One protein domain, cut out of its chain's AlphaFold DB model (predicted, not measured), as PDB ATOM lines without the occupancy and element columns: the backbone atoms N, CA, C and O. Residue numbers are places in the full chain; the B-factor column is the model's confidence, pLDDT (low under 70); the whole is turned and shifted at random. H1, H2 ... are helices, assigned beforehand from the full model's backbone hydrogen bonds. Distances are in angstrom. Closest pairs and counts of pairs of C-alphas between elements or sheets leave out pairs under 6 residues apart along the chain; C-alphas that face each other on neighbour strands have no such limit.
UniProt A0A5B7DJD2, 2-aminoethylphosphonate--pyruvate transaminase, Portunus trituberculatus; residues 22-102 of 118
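AT A GLANCE: This is residues 22 to 102 of the 118 residues of the protein "2-aminoethylphosphonate--pyruvate transaminase" of Portunus trituberculatus (UniProt A0A5B7DJD2). Two long helices, H1 and H2, meet near their ends as an L; from the far end of H2 a long loop folds back along it, then leads out to a short helix, H3, that touches neither. The 81 printed residues hold three named helices, H1, H2, H3 in chain order, and no named strand: the class is all helix. The whole is elongated, 50 by 28 by 22 A, and only just extended, close to loose, with a radius of gyration of the C-alphas of 17.6 A.

HOW THE PARTS SIT: Start with H1, residues 24 to 39; a tight link leads to H2, residues 42 to 63. They are close but not clearly touching, the closest C-alphas, of Tyr 37 and Arg 46, being 7.4 A apart. Their lines are about perpendicular, at 82 degrees. H3, residues 92 to 100, is apart from both. In H1, H2 and H3 every O i to N i+4 pair is within hydrogen-bond range.

IN THESE COORDINATES: Find C-alpha 24 at (88.026, 111.420, 94.187), where H1 begins its 23.1 A. H2 spans 32.1 A. H3 ends at C-alpha 100, (88.525, 116.546, 125.974).

THE WHOLE: The link of residues 64 to 91 is long. The printed part has no cut, and no printed residue is under 70 in pLDDT.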
ATOM      1  N   PRO A  22      82.531 111.840  91.344       88.44
ATOM      2  CA  PRO A  22      82.956 111.005  92.456       88.44
ATOM      3  C   PRO A  22      83.729 111.814  93.508       88.44
ATOM      4  O   PRO A  22      84.431 112.768  93.161       88.44
ATOM      5  N   PRO A  23      83.710 111.395  94.787       91.00
ATOM      6  CA  PRO A  23      84.564 111.956  95.833       91.00
ATOM      7  C   PRO A  23      86.015 111.461  95.677       91.00
ATOM      8  O   PRO A  23      86.527 110.697  96.498       91.00
ATOM      9  N   THR A  24      86.690 111.889  94.608       94.31
ATOM     10  CA  THR A  24      88.026 111.420  94.187       94.31
ATOM     11  C   THR A  24      89.049 111.407  95.325       94.31
ATOM     12  O   THR A  24      89.733 110.405  95.532       94.31
ATOM     13  N   HIS A  25      89.104 112.472  96.126       96.94
ATOM     14  CA  HIS A  25      90.003 112.578  97.279       96.94
ATOM     15  C   HIS A  25      89.727 111.518  98.356       96.94
ATOM     16  O   HIS A  25      90.662 110.932  98.899       96.94
ATOM     17  N   THR A  26      88.453 111.208  98.622       96.44
ATOM     18  CA  THR A  26      88.080 110.163  99.589       96.44
ATOM     19  C   THR A  26      88.482 108.784  99.076       96.44
ATOM     20  O   THR A  26      88.997 107.979  99.846       96.44
ATOM     21  N   PHE A  27      88.345 108.514  97.774       94.19
ATOM     22  CA  PHE A  27      88.821 107.253  97.193       94.19
ATOM     23  C   PHE A  27      90.339 107.098  97.264       94.19
ATOM     24  O   PHE A  27      90.829 106.007  97.565       94.19
ATOM     25  N   LEU A  28      91.095 108.174  97.035       97.19
ATOM     26  CA  LEU A  28      92.549 108.147  97.197       97.19
ATOM     27  C   LEU A  28      92.946 107.852  98.650       97.19
ATOM     28  O   LEU A  28      93.806 106.998  98.876       97.19
ATOM     29  N   ALA A  29      92.289 108.489  99.623       98.25
ATOM     30  CA  ALA A  29      92.494 108.204 101.043       98.25
ATOM     31  C   ALA A  29      92.113 106.756 101.398       98.25
ATOM     32  O   ALA A  29      92.875 106.053 102.062       98.25
ATOM     33  N   PHE A  30      90.981 106.263 100.889       98.06
ATOM     34  CA  PHE A  30      90.520 104.896 101.118       98.06
ATOM     35  C   PHE A  30      91.478 103.849 100.533       98.06
ATOM     36  O   PHE A  30      91.774 102.844 101.180       98.06
ATOM     37  N   ARG A  31      92.056 104.106  99.352       98.06
ATOM     38  CA  ARG A  31      93.103 103.254  98.770       98.06
ATOM     39  C   ARG A  31      94.320 103.144  99.691       98.06
ATOM     40  O   ARG A  31      94.873 102.054  99.842       98.06
ATOM     41  N   THR A  32      94.737 104.247 100.310       98.38
ATOM     42  CA  THR A  32      95.811 104.237 101.315       98.38
ATOM     43  C   THR A  32      95.402 103.431 102.548       98.38
ATOM     44  O   THR A  32      96.145 102.536 102.946       98.38
ATOM     45  N   ALA A  33      94.188 103.632 103.067       98.50
ATOM     46  CA  ALA A  33      93.670 102.880 104.210       98.50
ATOM     47  C   ALA A  33      93.631 101.356 103.965       98.50
ATOM     48  O   ALA A  33      93.952 100.578 104.863       98.50
ATOM     49  N   ILE A  34      93.305 100.905 102.744       98.56
ATOM     50  CA  ILE A  34      93.358  99.479 102.365       98.56
ATOM     51  C   ILE A  34      94.796  98.947 102.399       98.56
ATOM     52  O   ILE A  34      95.031  97.830 102.865       98.56
ATOM     53  N   ARG A  35      95.773  99.720 101.908       98.56
ATOM     54  CA  ARG A  35      97.190  99.321 101.943       98.56
ATOM     55  C   ARG A  35      97.688  99.180 103.378       98.56
ATOM     56  O   ARG A  35      98.336  98.188 103.695       98.56
ATOM     57  N   GLU A  36      97.357 100.137 104.239       98.56
ATOM     58  CA  GLU A  36      97.707 100.105 105.662       98.56
ATOM     59  C   GLU A  36      97.027  98.946 106.393       98.56
ATOM     60  O   GLU A  36      97.684  98.234 107.143       98.56
ATOM     61  N   TYR A  37      95.749  98.687 106.108       98.56
ATOM     62  CA  TYR A  37      95.025  97.525 106.626       98.56
ATOM     63  C   TYR A  37      95.701  96.203 106.261       98.56
ATOM     64  O   TYR A  37      95.884  95.344 107.118       98.56
ATOM     65  N   ARG A  38      96.123  96.038 105.003       98.44
ATOM     66  CA  ARG A  38      96.866  94.842 104.578       98.44
ATOM     67  C   ARG A  38      98.221  94.741 105.279       98.44
ATOM     68  O   ARG A  38      98.576  93.658 105.730       98.44
ATOM     69  N   LYS A  39      98.944  95.858 105.418       98.50
ATOM     70  CA  LYS A  39     100.230  95.923 106.137       98.50
ATOM     71  C   LYS A  39     100.092  95.562 107.622       98.50
ATOM     72  O   LYS A  39     100.998  94.960 108.178       98.50
ATOM     73  N   GLU A  40      98.967  95.909 108.243       98.25
ATOM     74  CA  GLU A  40      98.630  95.572 109.634       98.25
ATOM     75  C   GLU A  40      98.324  94.072 109.842       98.25
ATOM     76  O   GLU A  40      98.219  93.627 110.979       98.25
ATOM     77  N   GLY A  41      98.191  93.274 108.775       98.25
ATOM     78  CA  GLY A  41      97.786  91.863 108.856       98.25
ATOM     79  C   GLY A  41      96.298  91.637 108.576       98.25
ATOM     80  O   GLY A  41      95.730  90.620 108.965       98.25
ATOM     81  N   GLY A  42      95.640  92.593 107.916       98.25
ATOM     82  CA  GLY A  42      94.239  92.486 107.534       98.25
ATOM     83  C   GLY A  42      93.311  92.377 108.742       98.25
ATOM     84  O   GLY A  42      93.475  93.079 109.744       98.25
ATOM     85  N   LEU A  43      92.298  91.517 108.625       98.00
ATOM     86  CA  LEU A  43      91.238  91.412 109.625       98.00
ATOM     87  C   LEU A  43      91.790  90.927 110.960       98.00
ATOM     88  O   LEU A  43      91.449  91.489 111.993       98.00
ATOM     89  N   GLU A  44      92.643  89.905 110.933       98.19
ATOM     90  CA  GLU A  44      93.185  89.279 112.138       98.19
ATOM     91  C   GLU A  44      94.045  90.259 112.933       98.19
ATOM     92  O   GLU A  44      93.795  90.453 114.123       98.19
ATOM     93  N   GLY A  45      94.979  90.950 112.267       98.31
ATOM     94  CA  GLY A  45      95.848  91.933 112.916       98.31
ATOM     95  C   GLY A  45      95.067  93.103 113.517       98.31
ATOM     96  O   GLY A  45      95.227  93.439 114.695       98.31
ATOM     97  N   ARG A  46      94.134  93.676 112.748       98.56
ATOM     98  CA  ARG A  46      93.306  94.789 113.229       98.56
ATOM     99  C   ARG A  46      92.350  94.367 114.345       98.56
ATOM    100  O   ARG A  46      92.205  95.087 115.332       98.56
ATOM    101  N   ALA A  47      91.715  93.202 114.220       98.31
ATOM    102  CA  ALA A  47      90.824  92.677 115.250       98.31
ATOM    103  C   ALA A  47      91.583  92.345 116.540       98.31
ATOM    104  O   ALA A  47      91.058  92.612 117.618       98.31
ATOM    105  N   ALA A  48      92.807  91.817 116.456       98.44
ATOM    106  CA  ALA A  48      93.650  91.572 117.625       98.44
ATOM    107  C   ALA A  48      93.935  92.873 118.389       98.44
ATOM    108  O   ALA A  48      93.686  92.941 119.592       98.44
ATOM    109  N   ARG A  49      94.345  93.935 117.682       98.56
ATOM    110  CA  ARG A  49      94.565  95.252 118.295       98.56
ATOM    111  C   ARG A  49      93.295  95.820 118.931       98.56
ATOM    112  O   ARG A  49      93.344  96.321 120.048       98.56
ATOM    113  N   TYR A  50      92.152  95.741 118.249       98.44
ATOM    114  CA  TYR A  50      90.887  96.238 118.801       98.44
ATOM    115  C   TYR A  50      90.432  95.458 120.041       98.44
ATOM    116  O   TYR A  50      90.004  96.071 121.016       98.44
ATOM    117  N   ARG A  51      90.578  94.128 120.044       98.12
ATOM    118  CA  ARG A  51      90.274  93.297 121.219       98.12
ATOM    119  C   ARG A  51      91.174  93.628 122.399       98.12
ATOM    120  O   ARG A  51      90.675  93.727 123.515       98.12
ATOM    121  N   GLU A  52      92.466  93.837 122.162       98.56
ATOM    122  CA  GLU A  52      93.393  94.197 123.235       98.56
ATOM    123  C   GLU A  52      93.086  95.584 123.808       98.56
ATOM    124  O   GLU A  52      92.987  95.742 125.024       98.56
ATOM    125  N   ASN A  53      92.812  96.571 122.949       98.38
ATOM    126  CA  ASN A  53      92.359  97.891 123.390       98.38
ATOM    127  C   ASN A  53      91.080  97.797 124.231       98.38
ATOM    128  O   ASN A  53      90.986  98.424 125.287       98.38
ATOM    129  N   GLN A  54      90.103  96.999 123.788       98.06
ATOM    130  CA  GLN A  54      88.886  96.774 124.558       98.06
ATOM    131  C   GLN A  54      89.205  96.132 125.909       98.06
ATOM    132  O   GLN A  54      88.687  96.594 126.920       98.06
ATOM    133  N   ARG A  55      90.035  95.087 125.953       98.12
ATOM    134  CA  ARG A  55      90.398  94.407 127.200       98.12
ATOM    135  C   ARG A  55      91.002  95.390 128.204       98.12
ATOM    136  O   ARG A  55      90.525  95.474 129.332       98.12
ATOM    137  N   LEU A  56      91.979  96.189 127.770       98.38
ATOM    138  CA  LEU A  56      92.616  97.212 128.603       98.38
ATOM    139  C   LEU A  56      91.614  98.264 129.098       98.38
ATOM    140  O   LEU A  56      91.643  98.631 130.276       98.38
ATOM    141  N   LEU A  57      90.704  98.713 128.227       97.38
ATOM    142  CA  LEU A  57      89.630  99.635 128.593       97.38
ATOM    143  C   LEU A  57      88.700  99.016 129.643       97.38
ATOM    144  O   LEU A  57      88.401  99.658 130.645       97.38
ATOM    145  N   LEU A  58      88.253  97.777 129.442       97.12
ATOM    146  CA  LEU A  58      87.364  97.083 130.375       97.12
ATOM    147  C   LEU A  58      88.013  96.910 131.745       97.12
ATOM    148  O   LEU A  58      87.385  97.232 132.752       97.12
ATOM    149  N   ASP A  59      89.271  96.477 131.777       97.88
ATOM    150  CA  ASP A  59      90.025  96.302 133.015       97.88
ATOM    151  C   ASP A  59      90.206  97.644 133.743       97.88
ATOM    152  O   ASP A  59      90.032  97.733 134.958       97.88
ATOM    153  N   GLY A  60      90.525  98.714 133.006       97.94
ATOM    154  CA  GLY A  60      90.668 100.062 133.555       97.94
ATOM    155  C   GLY A  60      89.365 100.611 134.130       97.94
ATOM    156  O   GLY A  60      89.327 101.050 135.277       97.94
ATOM    157  N   MET A  61      88.283 100.536 133.359       96.75
ATOM    158  CA  MET A  61      86.976 101.057 133.759       96.75
ATOM    159  C   MET A  61      86.376 100.257 134.922       96.75
ATOM    160  O   MET A  61      85.767 100.850 135.812       96.75
ATOM    161  N   ALA A  62      86.610  98.940 134.978       96.44
ATOM    162  CA  ALA A  62      86.210  98.103 136.107       96.44
ATOM    163  C   ALA A  62      86.937  98.496 137.404       96.44
ATOM    164  O   ALA A  62      86.292  98.626 138.443       96.44
ATOM    165  N   ARG A  63      88.252  98.768 137.350       97.75
ATOM    166  CA  ARG A  63      89.013  99.283 138.508       97.75
ATOM    167  C   ARG A  63      88.505 100.641 138.999       97.75
ATOM    168  O   ARG A  63      88.620 100.937 140.182       97.75
ATOM    169  N   LEU A  64      87.935 101.449 138.104       95.12
ATOM    170  CA  LEU A  64      87.307 102.734 138.422       95.12
ATOM    171  C   LEU A  64      85.837 102.603 138.872       95.12
ATOM    172  O   LEU A  64      85.200 103.613 139.161       95.12
ATOM    173  N   GLY A  65      85.286 101.387 138.928       95.25
ATOM    174  CA  GLY A  65      83.919 101.124 139.388       95.25
ATOM    175  C   GLY A  65      82.821 101.342 138.340       95.25
ATOM    176  O   GLY A  65      81.638 101.306 138.681       95.25
ATOM    177  N   TYR A  66      83.167 101.543 137.065       95.25
ATOM    178  CA  TYR A  66      82.169 101.650 135.999       95.25
ATOM    179  C   TYR A  66      81.564 100.288 135.660       95.25
ATOM    180  O   TYR A  66      82.238  99.258 135.631       95.25
ATOM    181  N   ARG A  67      80.271 100.294 135.323       95.00
ATOM    182  CA  ARG A  67      79.528  99.103 134.897       95.00
ATOM    183  C   ARG A  67      79.177  99.206 133.421       95.00
ATOM    184  O   ARG A  67      78.734 100.255 132.964       95.00
ATOM    185  N   ARG A  68      79.366  98.119 132.671       94.75
ATOM    186  CA  ARG A  68      78.948  98.037 131.263       94.75
ATOM    187  C   ARG A  68      77.426  98.054 131.156       94.75
ATOM    188  O   ARG A  68      76.755  97.430 131.970       94.75
ATOM    189  N   LEU A  69      76.913  98.702 130.114       94.44
ATOM    190  CA  LEU A  69      75.495  98.657 129.756       94.44
ATOM    191  C   LEU A  69      75.133  97.339 129.050       94.44
ATOM    192  O   LEU A  69      74.096  96.748 129.329       94.44
ATOM    193  N   VAL A  70      75.986  96.874 128.133       94.50
ATOM    194  CA  VAL A  70      75.724  95.685 127.304       94.50
ATOM    195  C   VAL A  70      76.406  94.455 127.902       94.50
ATOM    196  O   VAL A  70      77.589  94.495 128.249       94.50
ATOM    197  N   HIS A  71      75.666  93.346 127.999       93.50
ATOM    198  CA  HIS A  71      76.196  92.067 128.475       93.50
ATOM    199  C   HIS A  71      77.309  91.540 127.539       93.50
ATOM    200  O   HIS A  71      77.164  91.664 126.320       93.50
ATOM    201  N   PRO A  72      78.384  90.906 128.056       92.56
ATOM    202  CA  PRO A  72      79.526  90.445 127.252       92.56
ATOM    203  C   PRO A  72      79.164  89.647 126.001       92.56
ATOM    204  O   PRO A  72      79.771  89.845 124.958       92.56
ATOM    205  N   GLN A  73      78.147  88.787 126.092       94.44
ATOM    206  CA  GLN A  73      77.713  87.920 124.989       94.44
ATOM    207  C   GLN A  73      77.146  88.680 123.773       94.44
ATOM    208  O   GLN A  73      77.043  88.113 122.692       94.44
ATOM    209  N   HIS A  74      76.764  89.949 123.949       95.62
ATOM    210  CA  HIS A  74      76.232  90.818 122.892       95.62
ATOM    211  C   HIS A  74      77.180  91.977 122.555       95.62
ATOM    212  O   HIS A  74      76.864  92.811 121.708       95.62
ATOM    213  N   ALA A  75      78.327  92.066 123.231       94.12
ATOM    214  CA  ALA A  75      79.268  93.158 123.044       94.12
ATOM    215  C   ALA A  75      80.180  92.900 121.834       94.12
ATOM    216  O   ALA A  75      80.713  91.806 121.657       94.12
ATOM    217  N   SER A  76      80.410  93.938 121.028       95.75
ATOM    218  CA  SER A  76      81.515  93.952 120.061       95.75
ATOM    219  C   SER A  76      82.806  94.430 120.731       95.75
ATOM    220  O   SER A  76      82.772  94.952 121.843       95.75
ATOM    221  N   TYR A  77      83.934  94.318 120.029       96.44
ATOM    222  CA  TYR A  77      85.228  94.874 120.445       96.44
ATOM    223  C   TYR A  77      85.560  96.229 119.800       96.44
ATOM    224  O   TYR A  77      86.719  96.631 119.769       96.44
ATOM    225  N   ILE A  78      84.556  96.933 119.265       96.81
ATOM    226  CA  ILE A  78      84.742  98.230 118.592       96.81
ATOM    227  C   ILE A  78      84.354  99.400 119.499       96.81
ATOM    228  O   ILE A  78      85.064 100.399 119.556       96.81
ATOM    229  N   ILE A  79      83.241  99.279 120.226       95.81
ATOM    230  CA  ILE A  79      82.733 100.311 121.133       95.81
ATOM    231  C   ILE A  79      82.139  99.657 122.380       95.81
ATOM    232  O   ILE A  79      81.505  98.606 122.296       95.81
ATOM    233  N   THR A  80      82.349 100.276 123.543       95.94
ATOM    234  CA  THR A  80      81.801  99.806 124.822       95.94
ATOM    235  C   THR A  80      80.991 100.918 125.475       95.94
ATOM    236  O   THR A  80      81.512 102.002 125.718       95.94
ATOM    237  N   ALA A  81      79.725 100.638 125.777       95.56
ATOM    238  CA  ALA A  81      78.858 101.541 126.524       95.56
ATOM    239  C   ALA A  81      78.923 101.227 128.025       95.56
ATOM    240  O   ALA A  81      78.803 100.065 128.429       95.56
ATOM    241  N   PHE A  82      79.064 102.268 128.843       95.25
ATOM    242  CA  PHE A  82      79.049 102.186 130.300       95.25
ATOM    243  C   PHE A  82      77.853 102.954 130.856       95.25
ATOM    244  O   PHE A  82      77.415 103.944 130.274       95.25
ATOM    245  N   LEU A  83      77.333 102.490 131.987       93.75
ATOM    246  CA  LEU A  83      76.356 103.231 132.772       93.75
ATOM    247  C   LEU A  83      77.029 104.463 133.377       93.75
ATOM    248  O   LEU A  83      78.152 104.379 133.884       93.75
ATOM    249  N   ASN A  84      76.316 105.586 133.369       92.44
ATOM    250  CA  ASN A  84      76.752 106.765 134.101       92.44
ATOM    251  C   ASN A  84      76.799 106.450 135.611       92.44
ATOM    252  O   ASN A  84      75.905 105.767 136.122       92.44
ATOM    253  N   PRO A  85      77.815 106.940 136.345       93.12
ATOM    254  CA  PRO A  85      77.825 106.891 137.799       93.12
ATOM    255  C   PRO A  85      76.558 107.522 138.385       93.12
ATOM    256  O   PRO A  85      76.103 108.567 137.930       93.12
ATOM    257  N   THR A  86      76.007 106.908 139.429       90.69
ATOM    258  CA  THR A  86      74.778 107.373 140.096       90.69
ATOM    259  C   THR A  86      75.037 108.423 141.179       90.69
ATOM    260  O   THR A  86      74.122 108.816 141.897       90.69
ATOM    261  N   HIS A  87      76.290 108.845 141.353       93.00
ATOM    262  CA  HIS A  87      76.674 109.815 142.371       93.00
ATOM    263  C   HIS A  87      76.112 111.203 142.031       93.00
ATOM    264  O   HIS A  87      76.239 111.647 140.896       93.00
ATOM    265  N   ALA A  88      75.558 111.924 143.012       93.12
ATOM    266  CA  ALA A  88      74.883 113.212 142.786       93.12
ATOM    267  C   ALA A  88      75.775 114.287 142.132       93.12
ATOM    268  O   ALA A  88      75.292 115.131 141.388       93.12
ATOM    269  N   ASN A  89      77.087 114.227 142.376       93.75
ATOM    270  CA  ASN A  89      78.069 115.139 141.774       93.75
ATOM    271  C   ASN A  89      78.541 114.716 140.371       93.75
ATOM    272  O   ASN A  89      79.448 115.344 139.824       93.75
ATOM    273  N   PHE A  90      78.013 113.626 139.809       92.94
ATOM    274  CA  PHE A  90      78.352 113.227 138.450       92.94
ATOM    275  C   PHE A  90      77.527 114.036 137.447       92.94
ATOM    276  O   PHE A  90      76.305 113.938 137.402       92.94
ATOM    277  N   ASP A  91      78.225 114.790 136.603       93.00
ATOM    278  CA  ASP A  91      77.663 115.494 135.456       93.00
ATOM    279  C   ASP A  91      78.439 115.063 134.204       93.00
ATOM    280  O   ASP A  91      79.668 115.201 134.134       93.00
ATOM    281  N   PHE A  92      77.725 114.518 133.214       91.00
ATOM    282  CA  PHE A  92      78.347 113.996 131.999       91.00
ATOM    283  C   PHE A  92      79.057 115.091 131.193       91.00
ATOM    284  O   PHE A  92      80.121 114.843 130.630       91.00
ATOM    285  N   LYS A  93      78.514 116.312 131.154       92.81
ATOM    286  CA  LYS A  93      79.113 117.433 130.423       92.81
ATOM    287  C   LYS A  93      80.447 117.823 131.052       92.81
ATOM    288  O   LYS A  93      81.428 117.967 130.329       92.81
ATOM    289  N   ILE A  94      80.511 117.922 132.381       95.00
ATOM    290  CA  ILE A  94      81.767 118.197 133.099       95.00
ATOM    291  C   ILE A  94      82.782 117.073 132.854       95.00
ATOM    292  O   ILE A  94      83.949 117.345 132.573       95.00
ATOM    293  N   PHE A  95      82.345 115.814 132.938       93.62
ATOM    294  CA  PHE A  95      83.190 114.653 132.659       93.62
ATOM    295  C   PHE A  95      83.760 114.682 131.231       93.62
ATOM    296  O   PHE A  95      84.972 114.560 131.050       93.62
ATOM    297  N   TYR A  96      82.909 114.914 130.229       94.25
ATOM    298  CA  TYR A  96      83.289 115.009 128.820       94.25
ATOM    299  C   TYR A  96      84.285 116.147 128.561       94.25
ATOM    300  O   TYR A  96      85.300 115.935 127.895       94.25
ATOM    301  N   THR A  97      84.037 117.339 129.113       95.62
ATOM    302  CA  THR A  97      84.947 118.484 128.967       95.62
ATOM    303  C   THR A  97      86.324 118.163 129.540       95.62
ATOM    304  O   THR A  97      87.322 118.339 128.843       95.62
ATOM    305  N   LYS A  98      86.390 117.591 130.749       96.06
ATOM    306  CA  LYS A  98      87.665 117.215 131.384       96.06
ATOM    307  C   LYS A  98      88.429 116.125 130.630       96.06
ATOM    308  O   LYS A  98      89.654 116.090 130.699       96.06
ATOM    309  N   LEU A  99      87.736 115.216 129.942       95.06
ATOM    310  CA  LEU A  99      88.382 114.247 129.050       95.06
ATOM    311  C   LEU A  99      88.922 114.922 127.787       95.06
ATOM    312  O   LEU A  99      90.067 114.683 127.409       95.06
ATOM    313  N   THR A 100      88.140 115.824 127.194       94.69
ATOM    314  CA  THR A 100      88.525 116.546 125.974       94.69
ATOM    315  C   THR A 100      89.757 117.420 126.204       94.69
ATOM    316  O   THR A 100      90.656 117.441 125.369       94.69
ATOM    317  N   GLU A 101      89.858 118.075 127.363       96.44
ATOM    318  CA  GLU A 101      91.048 118.833 127.788       96.44
ATOM    319  C   GLU A 101      92.318 117.969 127.867       96.44
ATOM    320  O   GLU A 101      93.427 118.485 127.766       96.44
ATOM    321  N   LYS A 102      92.166 116.648 128.014       96.00
ATOM    322  CA  LYS A 102      93.263 115.672 128.001       96.00
ATOM    323  C   LYS A 102      93.507 115.043 126.626       96.00
ATOM    324  O   LYS A 102      94.363 114.174 126.514       96.00
TER     325      LYS A 102